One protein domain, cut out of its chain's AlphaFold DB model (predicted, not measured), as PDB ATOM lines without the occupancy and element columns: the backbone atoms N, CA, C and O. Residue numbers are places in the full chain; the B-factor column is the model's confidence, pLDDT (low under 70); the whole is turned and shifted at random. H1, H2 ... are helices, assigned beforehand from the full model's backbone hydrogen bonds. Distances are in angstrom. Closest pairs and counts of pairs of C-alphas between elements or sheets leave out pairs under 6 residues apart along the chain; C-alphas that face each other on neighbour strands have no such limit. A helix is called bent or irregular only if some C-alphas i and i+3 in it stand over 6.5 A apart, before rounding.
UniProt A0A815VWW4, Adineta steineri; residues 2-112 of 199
ATOM      1  N   ILE A   2     -26.710  63.730   7.908       40.12
ATOM      2  CA  ILE A   2     -27.663  63.199   6.897       40.12
ATOM      3  C   ILE A   2     -27.671  61.651   6.802       40.12
ATOM      4  O   ILE A   2     -28.716  61.050   6.566       40.12
ATOM      5  N   ASN A   3     -26.536  60.988   7.070       36.84
ATOM      6  CA  ASN A   3     -26.399  59.526   6.945       36.84
ATOM      7  C   ASN A   3     -27.357  58.704   7.820       36.84
ATOM      8  O   ASN A   3     -27.747  57.617   7.411       36.84
ATOM      9  N   TYR A   4     -27.772  59.195   8.991       41.00
ATOM     10  CA  TYR A   4     -28.616  58.403   9.894       41.00
ATOM     11  C   TYR A   4     -30.075  58.327   9.440       41.00
ATOM     12  O   TYR A   4     -30.724  57.313   9.675       41.00
ATOM     13  N   PHE A   5     -30.571  59.330   8.707       42.84
ATOM     14  CA  PHE A   5     -31.907  59.270   8.106       42.84
ATOM     15  C   PHE A   5     -31.920  58.409   6.840       42.84
ATOM     16  O   PHE A   5     -32.877  57.679   6.609       42.84
ATOM     17  N   ILE A   6     -30.825  58.418   6.070       48.81
ATOM     18  CA  ILE A   6     -30.635  57.484   4.954       48.81
ATOM     19  C   ILE A   6     -30.595  56.045   5.491       48.81
ATOM     20  O   ILE A   6     -31.321  55.194   4.993       48.81
ATOM     21  N   LEU A   7     -29.833  55.781   6.558       40.88
ATOM     22  CA  LEU A   7     -29.735  54.456   7.189       40.88
ATOM     23  C   LEU A   7     -31.034  54.016   7.893       40.88
ATOM     24  O   LEU A   7     -31.399  52.842   7.824       40.88
ATOM     25  N   GLY A   8     -31.775  54.944   8.505       42.69
ATOM     26  CA  GLY A   8     -33.099  54.684   9.079       42.69
ATOM     27  C   GLY A   8     -34.160  54.387   8.012       42.69
ATOM     28  O   GLY A   8     -34.915  53.425   8.145       42.69
ATOM     29  N   ALA A   9     -34.161  55.142   6.908       43.78
ATOM     30  CA  ALA A   9     -35.010  54.884   5.744       43.78
ATOM     31  C   ALA A   9     -34.643  53.565   5.033       43.78
ATOM     32  O   ALA A   9     -35.527  52.879   4.527       43.78
ATOM     33  N   LEU A  10     -33.362  53.176   5.043       43.12
ATOM     34  CA  LEU A  10     -32.847  51.912   4.497       43.12
ATOM     35  C   LEU A  10     -33.295  50.671   5.293       43.12
ATOM     36  O   LEU A  10     -33.462  49.601   4.711       43.12
ATOM     37  N   SER A  11     -33.506  50.801   6.606       41.75
ATOM     38  CA  SER A  11     -33.831  49.686   7.514       41.75
ATOM     39  C   SER A  11     -35.286  49.180   7.395       41.75
ATOM     40  O   SER A  11     -35.572  48.018   7.684       41.75
ATOM     41  N   ILE A  12     -36.223  50.018   6.923       47.16
ATOM     42  CA  ILE A  12     -37.682  49.799   7.085       47.16
ATOM     43  C   ILE A  12     -38.399  49.428   5.764       47.16
ATOM     44  O   ILE A  12     -39.627  49.364   5.681       47.16
ATOM     45  N   VAL A  13     -37.668  49.094   4.696       46.41
ATOM     46  CA  VAL A  13     -38.289  48.727   3.409       46.41
ATOM     47  C   VAL A  13     -38.312  47.209   3.216       46.41
ATOM     48  O   VAL A  13     -37.435  46.626   2.583       46.41
ATOM     49  N   LYS A  14     -39.363  46.538   3.704       43.19
ATOM     50  CA  LYS A  14     -39.690  45.175   3.246       43.19
ATOM     51  C   LYS A  14     -40.600  45.218   2.012       43.19
ATOM     52  O   LYS A  14     -41.745  45.645   2.085       43.19
ATOM     53  N   LYS A  15     -40.043  44.713   0.902       46.81
ATOM     54  CA  LYS A  15     -40.683  44.195  -0.329       46.81
ATOM     55  C   LYS A  15     -41.773  45.073  -0.967       46.81
ATOM     56  O   LYS A  15     -42.950  44.742  -0.961       46.81
ATOM     57  N   ASN A  16     -41.341  46.166  -1.593       45.50
ATOM     58  CA  ASN A  16     -41.455  46.407  -3.042       45.50
ATOM     59  C   ASN A  16     -40.980  47.844  -3.323       45.50
ATOM     60  O   ASN A  16     -41.482  48.786  -2.717       45.50
ATOM     61  N   ASN A  17     -40.030  47.998  -4.251       57.62
ATOM     62  CA  ASN A  17     -39.442  49.267  -4.716       57.62
ATOM     63  C   ASN A  17     -38.353  49.948  -3.855       57.62
ATOM     64  O   ASN A  17     -38.247  51.169  -3.866       57.62
ATOM     65  N   ILE A  18     -37.467  49.185  -3.198       55.00
ATOM     66  CA  ILE A  18     -36.233  49.742  -2.589       55.00
ATOM     67  C   ILE A  18     -35.432  50.543  -3.624       55.00
ATOM     68  O   ILE A  18     -35.021  51.660  -3.340       55.00
ATOM     69  N   GLN A  19     -35.280  50.011  -4.839       53.09
ATOM     70  CA  GLN A  19     -34.458  50.643  -5.868       53.09
ATOM     71  C   GLN A  19     -35.010  52.004  -6.305       53.09
ATOM     72  O   GLN A  19     -34.302  52.992  -6.228       53.09
ATOM     73  N   LEU A  20     -36.306  52.102  -6.616       59.25
ATOM     74  CA  LEU A  20     -36.933  53.373  -7.004       59.25
ATOM     75  C   LEU A  20     -36.872  54.439  -5.895       59.25
ATOM     76  O   LEU A  20     -36.841  55.639  -6.166       59.25
ATOM     77  N   VAL A  21     -36.914  54.004  -4.637       57.44
ATOM     78  CA  VAL A  21     -36.747  54.866  -3.464       57.44
ATOM     79  C   VAL A  21     -35.306  55.360  -3.360       57.44
ATOM     80  O   VAL A  21     -35.095  56.556  -3.173       57.44
ATOM     81  N   LEU A  22     -34.339  54.458  -3.516       56.25
ATOM     82  CA  LEU A  22     -32.914  54.770  -3.502       56.25
ATOM     83  C   LEU A  22     -32.513  55.692  -4.645       56.25
ATOM     84  O   LEU A  22     -31.810  56.660  -4.389       56.25
ATOM     85  N   ASP A  23     -33.021  55.448  -5.851       63.91
ATOM     86  CA  ASP A  23     -32.740  56.265  -7.030       63.91
ATOM     87  C   ASP A  23     -33.256  57.694  -6.809       63.91
ATOM     88  O   ASP A  23     -32.511  58.657  -6.939       63.91
ATOM     89  N   LYS A  24     -34.491  57.856  -6.311       62.66
ATOM     90  CA  LYS A  24     -35.039  59.189  -6.000       62.66
ATOM     91  C   LYS A  24     -34.288  59.903  -4.873       62.66
ATOM     92  O   LYS A  24     -34.149  61.129  -4.908       62.66
ATOM     93  N   ILE A  25     -33.847  59.164  -3.852       63.50
ATOM     94  CA  ILE A  25     -33.019  59.710  -2.770       63.50
ATOM     95  C   ILE A  25     -31.661  60.152  -3.330       63.50
ATOM     96  O   ILE A  25     -31.232  61.260  -3.022       63.50
ATOM     97  N   ALA A  26     -31.026  59.336  -4.176       61.50
ATOM     98  CA  ALA A  26     -29.761  59.649  -4.831       61.50
ATOM     99  C   ALA A  26     -29.879  60.900  -5.714       61.50
ATOM    100  O   ALA A  26     -29.115  61.841  -5.506       61.50
ATOM    101  N   ASP A  27     -30.905  60.981  -6.567       64.81
ATOM    102  CA  ASP A  27     -31.184  62.147  -7.420       64.81
ATOM    103  C   ASP A  27     -31.366  63.429  -6.590       64.81
ATOM    104  O   ASP A  27     -30.906  64.512  -6.949       64.81
ATOM    105  N   SER A  28     -32.034  63.327  -5.435       60.72
ATOM    106  CA  SER A  28     -32.266  64.483  -4.559       60.72
ATOM    107  C   SER A  28     -31.033  64.895  -3.759       60.72
ATOM    108  O   SER A  28     -30.902  66.070  -3.417       60.72
ATOM    109  N   ILE A  29     -30.133  63.956  -3.467       60.06
ATOM    110  CA  ILE A  29     -28.825  64.232  -2.864       60.06
ATOM    111  C   ILE A  29     -27.897  64.875  -3.902       60.06
ATOM    112  O   ILE A  29     -27.220  65.850  -3.591       60.06
ATOM    113  N   GLU A  30     -27.892  64.398  -5.145       60.47
ATOM    114  CA  GLU A  30     -27.122  65.012  -6.232       60.47
ATOM    115  C   GLU A  30     -27.595  66.447  -6.511       60.47
ATOM    116  O   GLU A  30     -26.788  67.377  -6.621       60.47
ATOM    117  N   LEU A  31     -28.913  66.666  -6.510       59.25
ATOM    118  CA  LEU A  31     -29.496  67.997  -6.650       59.25
ATOM    119  C   LEU A  31     -29.154  68.911  -5.460       59.25
ATOM    120  O   LEU A  31     -28.933  70.108  -5.649       59.25
ATOM    121  N   LEU A  32     -29.039  68.360  -4.246       54.78
ATOM    122  CA  LEU A  32     -28.555  69.089  -3.072       54.78
ATOM    123  C   LEU A  32     -27.109  69.570  -3.275       54.78
ATOM    124  O   LEU A  32     -26.825  70.738  -3.029       54.78
ATOM    125  N   PHE A  33     -26.208  68.709  -3.758       53.19
ATOM    126  CA  PHE A  33     -24.799  69.071  -3.957       53.19
ATOM    127  C   PHE A  33     -24.570  70.060  -5.107       53.19
ATOM    128  O   PHE A  33     -23.618  70.835  -5.066       53.19
ATOM    129  N   THR A  34     -25.445  70.065  -6.111       61.28
ATOM    130  CA  THR A  34     -25.334  70.944  -7.288       61.28
ATOM    131  C   THR A  34     -26.041  72.289  -7.119       61.28
ATOM    132  O   THR A  34     -25.578  73.291  -7.657       61.28
ATOM    133  N   THR A  35     -27.145  72.343  -6.366       60.44
ATOM    134  CA  THR A  35     -27.981  73.556  -6.234       60.44
ATOM    135  C   THR A  35     -28.027  74.133  -4.821       60.44
ATOM    136  O   THR A  35     -28.613  75.194  -4.616       60.44
ATOM    137  N   ASN A  36     -27.447  73.439  -3.837       61.94
ATOM    138  CA  ASN A  36     -27.553  73.748  -2.408       61.94
ATOM    139  C   ASN A  36     -29.013  73.853  -1.905       61.94
ATOM    140  O   ASN A  36     -29.289  74.468  -0.874       61.94
ATOM    141  N   SER A  37     -29.970  73.266  -2.638       64.50
ATOM    142  CA  SER A  37     -31.402  73.301  -2.329       64.50
ATOM    143  C   SER A  37     -31.851  72.013  -1.646       64.50
ATOM    144  O   SER A  37     -31.813  70.933  -2.231       64.50
ATOM    145  N   PHE A  38     -32.363  72.133  -0.420       66.38
ATOM    146  CA  PHE A  38     -32.947  71.016   0.337       66.38
ATOM    147  C   PHE A  38     -34.383  70.660  -0.093       66.38
ATOM    148  O   PHE A  38     -34.922  69.630   0.314       66.38
ATOM    149  N   THR A  39     -35.014  71.483  -0.934       67.31
ATOM    150  CA  THR A  39     -36.427  71.354  -1.342       67.31
ATOM    151  C   THR A  39     -36.794  69.983  -1.943       67.31
ATOM    152  O   THR A  39     -37.827  69.426  -1.556       67.31
ATOM    153  N   PRO A  40     -35.992  69.388  -2.851       64.56
ATOM    154  CA  PRO A  40     -36.279  68.072  -3.431       64.56
ATOM    155  C   PRO A  40     -36.247  66.957  -2.378       64.56
ATOM    156  O   PRO A  40     -37.167  66.138  -2.309       64.56
ATOM    157  N   LEU A  41     -35.248  66.991  -1.491       65.56
ATOM    158  CA  LEU A  41     -35.096  66.034  -0.399       65.56
ATOM    159  C   LEU A  41     -36.260  66.133   0.598       65.56
ATOM    160  O   LEU A  41     -36.849  65.117   0.963       65.56
ATOM    161  N   LEU A  42     -36.672  67.350   0.966       64.44
ATOM    162  CA  LEU A  42     -37.835  67.579   1.832       64.44
ATOM    163  C   LEU A  42     -39.137  67.065   1.197       64.44
ATOM    164  O   LEU A  42     -39.980  66.486   1.887       64.44
ATOM    165  N   ARG A  43     -39.294  67.204  -0.128       66.19
ATOM    166  CA  ARG A  43     -40.443  66.660  -0.869       66.19
ATOM    167  C   ARG A  43     -40.471  65.131  -0.831       66.19
ATOM    168  O   ARG A  43     -41.548  64.554  -0.679       66.19
ATOM    169  N   ILE A  44     -39.313  64.481  -0.924       63.78
ATOM    170  CA  ILE A  44     -39.190  63.029  -0.782       63.78
ATOM    171  C   ILE A  44     -39.506  62.587   0.645       63.78
ATOM    172  O   ILE A  44     -40.364  61.723   0.824       63.78
ATOM    173  N   CYS A  45     -38.898  63.213   1.654       65.88
ATOM    174  CA  CYS A  45     -39.189  62.932   3.061       65.88
ATOM    175  C   CYS A  45     -40.691  63.058   3.347       65.88
ATOM    176  O   CYS A  45     -41.281  62.181   3.974       65.88
ATOM    177  N   ARG A  46     -41.354  64.079   2.789       64.81
ATOM    178  CA  ARG A  46     -42.810  64.243   2.895       64.81
ATOM    179  C   ARG A  46     -43.584  63.069   2.298       64.81
ATOM    180  O   ARG A  46     -44.536  62.609   2.922       64.81
ATOM    181  N   LEU A  47     -43.207  62.579   1.118       64.38
ATOM    182  CA  LEU A  47     -43.861  61.421   0.493       64.38
ATOM    183  C   LEU A  47     -43.653  60.137   1.306       64.38
ATOM    184  O   LEU A  47     -44.594  59.357   1.449       64.38
ATOM    185  N   PHE A  48     -42.462  59.937   1.878       66.25
ATOM    186  CA  PHE A  48     -42.190  58.793   2.751       66.25
ATOM    187  C   PHE A  48     -43.024  58.831   4.016       66.25
ATOM    188  O   PHE A  48     -43.725  57.865   4.298       66.25
ATOM    189  N   VAL A  49     -43.028  59.956   4.730       67.12
ATOM    190  CA  VAL A  49     -43.808  60.086   5.962       67.12
ATOM    191  C   VAL A  49     -45.311  59.994   5.671       67.12
ATOM    192  O   VAL A  49     -46.053  59.415   6.452       67.12
ATOM    193  N   GLN A  50     -45.792  60.456   4.511       65.62
ATOM    194  CA  GLN A  50     -47.188  60.231   4.106       65.62
ATOM    195  C   GLN A  50     -47.537  58.749   3.907       65.62
ATOM    196  O   GLN A  50     -48.667  58.349   4.177       65.62
ATOM    197  N   LYS A  51     -46.602  57.941   3.400       67.06
ATOM    198  CA  LYS A  51     -46.792  56.493   3.217       67.06
ATOM    199  C   LYS A  51     -46.536  55.704   4.499       67.06
ATOM    200  O   LYS A  51     -47.097  54.626   4.664       67.06
ATOM    201  N   GLN A  52     -45.707  56.242   5.386       70.19
ATOM    202  CA  GLN A  52     -45.291  55.643   6.644       70.19
ATOM    203  C   GLN A  52     -45.282  56.698   7.767       70.19
ATOM    204  O   GLN A  52     -44.213  57.141   8.190       70.19
ATOM    205  N   PRO A  53     -46.460  57.099   8.284       69.50
ATOM    206  CA  PRO A  53     -46.555  58.149   9.305       69.50
ATOM    207  C   PRO A  53     -45.784  57.857  10.594       69.50
ATOM    208  O   PRO A  53     -45.324  58.780  11.262       69.50
ATOM    209  N   HIS A  54     -45.577  56.574  10.911       74.44
ATOM    210  CA  HIS A  54     -44.794  56.141  12.069       74.44
ATOM    211  C   HIS A  54     -43.361  56.692  12.065       74.44
ATOM    212  O   HIS A  54     -42.835  56.978  13.134       74.44
ATOM    213  N   LEU A  55     -42.758  56.932  10.892       76.50
ATOM    214  CA  LEU A  55     -41.410  57.498  10.794       76.50
ATOM    215  C   LEU A  55     -41.319  58.907  11.390       76.50
ATOM    216  O   LEU A  55     -40.261  59.293  11.886       76.50
ATOM    217  N   PHE A  56     -42.415  59.677  11.367       82.94
ATOM    218  CA  PHE A  56     -42.429  60.999  11.992       82.94
ATOM    219  C   PHE A  56     -42.323  60.880  13.510       82.94
ATOM    220  O   PHE A  56     -41.532  61.577  14.139       82.94
ATOM    221  N   HIS A  57     -43.077  59.943  14.082       86.25
ATOM    222  CA  HIS A  57     -43.000  59.632  15.501       86.25
ATOM    223  C   HIS A  57     -41.637  59.055  15.879       86.25
ATOM    224  O   HIS A  57     -41.096  59.466  16.892       86.25
ATOM    225  N   THR A  58     -41.018  58.223  15.039       84.06
ATOM    226  CA  THR A  58     -39.645  57.746  15.268       84.06
ATOM    227  C   THR A  58     -38.626  58.891  15.297       84.06
ATOM    228  O   THR A  58     -37.711  58.881  16.116       84.06
ATOM    229  N   ALA A  59     -38.771  59.907  14.440       85.25
ATOM    230  CA  ALA A  59     -37.895  61.081  14.482       85.25
ATOM    231  C   ALA A  59     -38.063  61.888  15.782       85.25
ATOM    232  O   ALA A  59     -37.078  62.419  16.296       85.25
ATOM    233  N   ILE A  60     -39.287  61.949  16.317       90.06
ATOM    234  CA  ILE A  60     -39.583  62.538  17.628       90.06
ATOM    235  C   ILE A  60     -38.958  61.679  18.733       90.06
ATOM    236  O   ILE A  60     -38.204  62.222  19.521       90.06
ATOM    237  N   GLU A  61     -39.172  60.359  18.738       89.62
ATOM    238  CA  GLU A  61     -38.606  59.411  19.721       89.62
ATOM    239  C   GLU A  61     -37.083  59.502  19.850       89.62
ATOM    240  O   GLU A  61     -36.537  59.347  20.938       89.62
ATOM    241  N   ASN A  62     -36.393  59.759  18.738       82.12
ATOM    242  CA  ASN A  62     -34.937  59.892  18.702       82.12
ATOM    243  C   ASN A  62     -34.454  61.345  18.870       82.12
ATOM    244  O   ASN A  62     -33.266  61.616  18.692       82.12
ATOM    245  N   ASN A  63     -35.360  62.279  19.175       85.19
ATOM    246  CA  ASN A  63     -35.105  63.711  19.322       85.19
ATOM    247  C   ASN A  63     -34.260  64.305  18.176       85.19
ATOM    248  O   ASN A  63     -33.279  65.021  18.391       85.19
ATOM    249  N   TYR A  64     -34.624  64.010  16.924       84.06
ATOM    250  CA  TYR A  64     -33.964  64.575  15.742       84.06
ATOM    251  C   TYR A  64     -34.381  66.036  15.499       84.06
ATOM    252  O   TYR A  64     -34.836  66.394  14.413       84.06
ATOM    253  N   SER A  65     -34.217  66.896  16.507       82.62
ATOM    254  CA  SER A  65     -34.699  68.283  16.554       82.62
ATOM    255  C   SER A  65     -34.268  69.123  15.349       82.62
ATOM    256  O   SER A  65     -35.090  69.832  14.776       82.62
ATOM    257  N   TYR A  66     -33.022  68.983  14.883       80.75
ATOM    258  CA  TYR A  66     -32.548  69.670  13.676       80.75
ATOM    259  C   TYR A  66     -33.329  69.267  12.419       80.75
ATOM    260  O   TYR A  66     -33.684  70.111  11.609       80.75
ATOM    261  N   LEU A  67     -33.624  67.978  12.241       77.69
ATOM    262  CA  LEU A  67     -34.429  67.528  11.105       77.69
ATOM    263  C   LEU A  67     -35.873  68.022  11.241       77.69
ATOM    264  O   LEU A  67     -36.471  68.498  10.275       77.69
ATOM    265  N   LEU A  68     -36.424  67.907  12.448       85.44
ATOM    266  CA  LEU A  68     -37.787  68.315  12.761       85.44
ATOM    267  C   LEU A  68     -37.979  69.826  12.549       85.44
ATOM    268  O   LEU A  68     -39.024  70.214  12.036       85.44
ATOM    269  N   SER A  69     -36.960  70.655  12.812       86.81
ATOM    270  CA  SER A  69     -37.001  72.108  12.569       86.81
ATOM    271  C   SER A  69     -37.122  72.469  11.093       86.81
ATOM    272  O   SER A  69     -37.773  73.450  10.753       86.81
ATOM    273  N   GLN A  70     -36.555  71.656  10.200       81.19
ATOM    274  CA  GLN A  70     -36.688  71.859   8.757       81.19
ATOM    275  C   GLN A  70     -38.024  71.336   8.217       81.19
ATOM    276  O   GLN A  70     -38.503  71.793   7.180       81.19
ATOM    277  N   PHE A  71     -38.616  70.347   8.888       81.00
ATOM    278  CA  PHE A  71     -39.749  69.592   8.361       81.00
ATOM    279  C   PHE A  71     -41.102  70.067   8.898       81.00
ATOM    280  O   PHE A  71     -42.022  70.276   8.107       81.00
ATOM    281  N   ILE A  72     -41.233  70.276  10.213       88.62
ATOM    282  CA  ILE A  72     -42.487  70.693  10.869       88.62
ATOM    283  C   ILE A  72     -43.100  71.951  10.223       88.62
ATOM    284  O   ILE A  72     -44.301  71.921   9.951       88.62
ATOM    285  N   PRO A  73     -42.342  73.013   9.879       88.94
ATOM    286  CA  PRO A  73     -42.934  74.227   9.308       88.94
ATOM    287  C   PRO A  73     -43.615  74.043   7.943       88.94
ATOM    288  O   PRO A  73     -44.451  74.858   7.555       88.94
ATOM    289  N   ILE A  74     -43.256  72.999   7.186       80.56
ATOM    290  CA  ILE A  74     -43.684  72.809   5.787       80.56
ATOM    291  C   ILE A  74     -44.628  71.619   5.576       80.56
ATOM    292  O   ILE A  74     -45.087  71.371   4.451       80.56
ATOM    293  N   VAL A  75     -44.904  70.834   6.620       79.88
ATOM    294  CA  VAL A  75     -45.779  69.663   6.513       79.88
ATOM    295  C   VAL A  75     -47.252  70.031   6.657       79.88
ATOM    296  O   VAL A  75     -47.614  70.934   7.402       79.88
ATOM    297  N   PRO A  76     -48.152  69.325   5.950       85.38
ATOM    298  CA  PRO A  76     -49.579  69.555   6.108       85.38
ATOM    299  C   PRO A  76     -50.062  69.062   7.477       85.38
ATOM    300  O   PRO A  76     -49.643  67.999   7.936       85.38
ATOM    301  N   LEU A  77     -51.045  69.759   8.053       89.56
ATOM    302  CA  LEU A  77     -51.664  69.409   9.339       89.56
ATOM    303  C   LEU A  77     -52.098  67.939   9.435       89.56
ATOM    304  O   LEU A  77     -51.855  67.298  10.449       89.56
ATOM    305  N   LYS A  78     -52.656  67.373   8.354       89.00
ATOM    306  CA  LYS A  78     -53.065  65.958   8.297       89.00
ATOM    307  C   LYS A  78     -51.948  64.991   8.712       89.00
ATOM    308  O   LYS A  78     -52.245  63.901   9.190       89.00
ATOM    309  N   LEU A  79     -50.687  65.360   8.475       85.62
ATOM    310  CA  LEU A  79     -49.523  64.569   8.863       85.62
ATOM    311  C   LEU A  79     -49.186  64.735  10.351       85.62
ATOM    312  O   LEU A  79     -48.841  63.752  10.992       85.62
ATOM    313  N   LEU A  80     -49.333  65.947  10.894       91.12
ATOM    314  CA  LEU A  80     -49.151  66.252  12.321       91.12
ATOM    315  C   LEU A  80     -50.226  65.578  13.197       91.12
ATOM    316  O   LEU A  80     -49.963  65.213  14.339       91.12
ATOM    317  N   GLN A  81     -51.423  65.383  12.640       93.31
ATOM    318  CA  GLN A  81     -52.550  64.686  13.271       93.31
ATOM    319  C   GLN A  81     -52.492  63.156  13.123       93.31
ATOM    320  O   GLN A  81     -53.384  62.460  13.601       93.31
ATOM    321  N   GLN A  82     -51.487  62.602  12.434       90.75
ATOM    322  CA  GLN A  82     -51.319  61.149  12.425       90.75
ATOM    323  C   GLN A  82     -50.967  60.668  13.829       90.75
ATOM    324  O   GLN A  82     -50.228  61.335  14.552       90.75
ATOM    325  N   LYS A  83     -51.524  59.514  14.192       92.94
ATOM    326  CA  LYS A  83     -51.353  58.915  15.511       92.94
ATOM    327  C   LYS A  83     -50.328  57.788  15.475       92.94
ATOM    328  O   LYS A  83     -50.301  56.997  14.527       92.94
ATOM    329  N   ASN A  84     -49.520  57.682  16.526       91.88
ATOM    330  CA  ASN A  84     -48.664  56.519  16.761       91.88
ATOM    331  C   ASN A  84     -49.479  55.325  17.309       91.88
ATOM    332  O   ASN A  84     -50.703  55.371  17.428       91.88
ATOM    333  N   GLN A  85     -48.790  54.245  17.686       93.50
ATOM    334  CA  GLN A  85     -49.415  53.040  18.254       93.50
ATOM    335  C   GLN A  85     -50.114  53.276  19.606       93.50
ATOM    336  O   GLN A  85     -51.000  52.510  19.975       93.50
ATOM    337  N   LEU A  86     -49.747  54.339  20.325       95.50
ATOM    338  CA  LEU A  86     -50.388  54.764  21.571       95.50
ATOM    339  C   LEU A  86     -51.597  55.682  21.324       95.50
ATOM    340  O   LEU A  86     -52.253  56.093  22.276       95.50
ATOM    341  N   GLY A  87     -51.916  55.997  20.064       96.31
ATOM    342  CA  GLY A  87     -52.967  56.949  19.709       96.31
ATOM    343  C   GLY A  87     -52.531  58.409  19.829       96.31
ATOM    344  O   GLY A  87     -53.370  59.302  19.791       96.31
ATOM    345  N   GLU A  88     -51.240  58.674  20.004       96.69
ATOM    346  CA  GLU A  88     -50.713  60.017  20.232       96.69
ATOM    347  C   GLU A  88     -50.472  60.720  18.902       96.69
ATOM    348  O   GLU A  88     -49.738  60.205  18.054       96.69
ATOM    349  N   THR A  89     -51.020  61.925  18.747       96.00
ATOM    350  CA  THR A  89     -50.520  62.887  17.755       96.00
ATOM    351  C   THR A  89     -49.095  63.294  18.089       96.00
ATOM    352  O   THR A  89     -48.565  62.973  19.158       96.00
ATOM    353  N   ILE A  90     -48.455  64.045  17.193       95.06
ATOM    354  CA  ILE A  90     -47.098  64.515  17.464       95.06
ATOM    355  C   ILE A  90     -47.020  65.360  18.742       95.06
ATOM    356  O   ILE A  90     -46.039  65.240  19.465       95.06
ATOM    357  N   LEU A  91     -48.059  66.149  19.053       97.69
ATOM    358  CA  LEU A  91     -48.086  66.999  20.239       97.69
ATOM    359  C   LEU A  91     -48.058  66.136  21.499       97.69
ATOM    360  O   LEU A  91     -47.161  66.286  22.323       97.69
ATOM    361  N   LEU A  92     -48.980  65.176  21.611       97.75
ATOM    362  CA  LEU A  92     -49.034  64.267  22.758       97.75
ATOM    363  C   LEU A  92     -47.730  63.466  22.906       97.75
ATOM    364  O   LEU A  92     -47.231  63.304  24.017       97.75
ATOM    365  N   HIS A  93     -47.137  63.032  21.792       96.62
ATOM    366  CA  HIS A  93     -45.870  62.306  21.795       96.62
ATOM    367  C   HIS A  93     -44.712  63.184  22.316       96.62
ATOM    368  O   HIS A  93     -43.968  62.765  23.203       96.62
ATOM    369  N   ILE A  94     -44.585  64.421  21.819       97.31
ATOM    370  CA  ILE A  94     -43.565  65.392  22.255       97.31
ATOM    371  C   ILE A  94     -43.682  65.677  23.755       97.31
ATOM    372  O   ILE A  94     -42.669  65.663  24.453       97.31
ATOM    373  N   LEU A  95     -44.907  65.886  24.255       97.69
ATOM    374  CA  LEU A  95     -45.159  66.142  25.676       97.69
ATOM    375  C   LEU A  95     -44.804  64.930  26.545       97.69
ATOM    376  O   LEU A  95     -44.162  65.084  27.586       97.69
ATOM    377  N   ARG A  96     -45.159  63.716  26.102       96.69
ATOM    378  CA  ARG A  96     -44.838  62.483  26.833       96.69
ATOM    379  C   ARG A  96     -43.332  62.253  26.933       96.69
ATOM    380  O   ARG A  96     -42.862  61.769  27.958       96.69
ATOM    381  N   LEU A  97     -42.586  62.568  25.876       95.69
ATOM    382  CA  LEU A  97     -41.129  62.409  25.832       95.69
ATOM    383  C   LEU A  97     -40.350  63.618  26.363       95.69
ATOM    384  O   LEU A  97     -39.120  63.586  26.380       95.69
ATOM    385  N   ASN A  98     -41.041  64.671  26.798       95.88
ATOM    386  CA  ASN A  98     -40.435  65.906  27.286       95.88
ATOM    387  C   ASN A  98     -39.479  66.584  26.279       95.88
ATOM    388  O   ASN A  98     -38.423  67.099  26.644       95.88
ATOM    389  N   HIS A  99     -39.801  66.558  24.983       95.75
ATOM    390  CA  HIS A  99     -38.929  67.117  23.942       95.75
ATOM    391  C   HIS A  99     -39.150  68.620  23.743       95.75
ATOM    392  O   HIS A  99     -39.761  69.050  22.763       95.75
ATOM    393  N   LEU A 100     -38.611  69.419  24.666       96.12
ATOM    394  CA  LEU A 100     -38.765  70.877  24.705       96.12
ATOM    395  C   LEU A 100     -38.405  71.573  23.379       96.12
ATOM    396  O   LEU A 100     -39.174  72.395  22.883       96.12
ATOM    397  N   ASP A 101     -37.269  71.226  22.770       95.62
ATOM    398  CA  ASP A 101     -36.816  71.856  21.520       95.62
ATOM    399  C   ASP A 101     -37.764  71.581  20.351       95.62
ATOM    400  O   ASP A 101     -38.007  72.449  19.513       95.62
ATOM    401  N   VAL A 102     -38.339  70.378  20.309       96.00
ATOM    402  CA  VAL A 102     -39.319  70.003  19.287       96.00
ATOM    403  C   VAL A 102     -40.652  70.702  19.541       96.00
ATOM    404  O   VAL A 102     -41.301  71.123  18.584       96.00
ATOM    405  N   LEU A 103     -41.042  70.887  20.809       97.94
ATOM    406  CA  LEU A 103     -42.231  71.666  21.146       97.94
ATOM    407  C   LEU A 103     -42.099  73.113  20.662       97.94
ATOM    408  O   LEU A 103     -43.021  73.593  20.014       97.94
ATOM    409  N   LYS A 104     -40.954  73.776  20.888       97.50
ATOM    410  CA  LYS A 104     -40.705  75.147  20.395       97.50
ATOM    411  C   LYS A 104     -40.961  75.263  18.892       97.50
ATOM    412  O   LYS A 104     -41.694  76.142  18.459       97.50
ATOM    413  N   ILE A 105     -40.432  74.319  18.113       95.94
ATOM    414  CA  ILE A 105     -40.649  74.258  16.660       95.94
ATOM    415  C   ILE A 105     -42.138  74.061  16.332       95.94
ATOM    416  O   ILE A 105     -42.666  74.682  15.412       95.94
ATOM    417  N   LEU A 106     -42.826  73.176  17.058       97.06
ATOM    418  CA  LEU A 106     -44.235  72.883  16.811       97.06
ATOM    419  C   LEU A 106     -45.160  74.062  17.150       97.06
ATOM    420  O   LEU A 106     -46.131  74.285  16.427       97.06
ATOM    421  N   LEU A 107     -44.855  74.833  18.196       97.12
ATOM    422  CA  LEU A 107     -45.627  76.014  18.599       97.12
ATOM    423  C   LEU A 107     -45.626  77.106  17.517       97.12
ATOM    424  O   LEU A 107     -46.600  77.846  17.383       97.12
ATOM    425  N   GLU A 108     -44.580  77.182  16.695       95.25
ATOM    426  CA  GLU A 108     -44.497  78.118  15.566       95.25
ATOM    427  C   GLU A 108     -45.350  77.690  14.358       95.25
ATOM    428  O   GLU A 108     -45.549  78.461  13.413       95.25
ATOM    429  N   HIS A 109     -45.890  76.468  14.359       94.94
ATOM    430  CA  HIS A 109     -46.700  75.981  13.252       94.94
ATOM    431  C   HIS A 109     -48.047  76.718  13.179       94.94
ATOM    432  O   HIS A 109     -48.824  76.740  14.131       94.94
ATOM    433  N   LYS A 110     -48.393  77.248  11.995       91.88
ATOM    434  CA  LYS A 110     -49.595  78.082  11.760       91.88
ATOM    435  C   LYS A 110     -50.920  77.458  12.228       91.88
ATOM    436  O   LYS A 110     -51.874  78.178  12.491       91.88
ATOM    437  N   LYS A 111     -50.998  76.128  12.256       94.00
ATOM    438  CA  LYS A 111     -52.189  75.352  12.641       94.00
ATOM    439  C   LYS A 111     -51.973  74.568  13.938       94.00
ATOM    440  O   LYS A 111     -52.471  73.456  14.062       94.00
ATOM    441  N   PHE A 112     -51.136  75.087  14.836       95.25
ATOM    442  CA  PHE A 112     -50.830  74.447  16.114       95.25
ATOM    443  C   PHE A 112     -52.097  74.148  16.928       95.25
ATOM    444  O   PHE A 112     -52.264  73.032  17.406       95.25
TER     445      PHE A 112
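This is residues 2 to 112 of the 199 residues of a protein of Adineta steineri (UniProt A0A815VWW4). Two groups of helices stand side by side: at one end the long helix H2 folds back into H3 as a helical hairpin, with H1 nearby, and at the other end the hairpin of H7 and H8 packs on H4 and H5. H3 lies between H2 and the second group, its line turned across those of H4 and H5, and the very short H6 sits close to H3 and H7. The printed part has 111 residues with eight named helices, H1 to H8 in order, and no named strand; the class is all helix. It is compact, with a radius of gyration of the C-alphas of 14.2 A, and rounded, spanning 36 by 32 by 22 A.

H1, residues 3 to 11, touches no helix but is near H2, residues 18 to 35. Residues 24 to 32 of H2 touch residues 40 to 44 of H3, residues 39 to 51; the closest C-alphas, of Ser 28 and Leu 41, are 5.3 A apart. This helical hairpin has a shallow tilt of 25 degrees, opposite ways. H3 is close but not clearly touching H5, residues 65 to 74, about perpendicular at 87 degrees, with the C-alphas of Leu 42 and Phe 71 closest at 7.1 A. H4, residues 54 to 61, is near H1 and touches H7, residues 90 to 96, at a steep tilt of 36 degrees, only just steep, the same way; the closest C-alphas are those of His 57 and Ile 90, 6.7 A apart. H6, residues 77 to 80, is close but not clearly touching H7, with the C-alphas of Leu 80 and Ile 90 closest at 5.8 A. H5 touches H8, residues 100 to 107, at a shallow tilt of 6 degrees, the same way, closest at the C-alphas of Ser 65 and Val 102, 5.6 A. H7 and H8 form a helical hairpin, touching at a shallow tilt of 32 degrees, opposite ways, with the C-alphas of Ile 94 and Leu 103 closest at 6.5 A. Every O i to N i+4 pair is within hydrogen-bond range in H1, H2, H3, H4, H7 and H8; in H5 3 of 6 are, and H6 is too short for such a pair.

H1 begins at C-alpha 3 (-26.399, 59.526, 6.945) and measures 12.3 A. H2 measures 25.5 A and ends at C-alpha 35 (-27.981, 73.556, -6.234). H3 measures 18.7 A and H5 14.7 A. H5 is only just irregular: C-alphas 70 and 73 are 6.7 A apart. H8 ends at C-alpha 107 (-45.627, 76.014, 18.599).

The two C-alphas farthest apart, of Thr 34 and Leu 86, are 41.5 A apart. The printed part has no cut and no long link. Mean pLDDT of the printed part is 74.7; residues 2 to 51 and residue 53 are under 70.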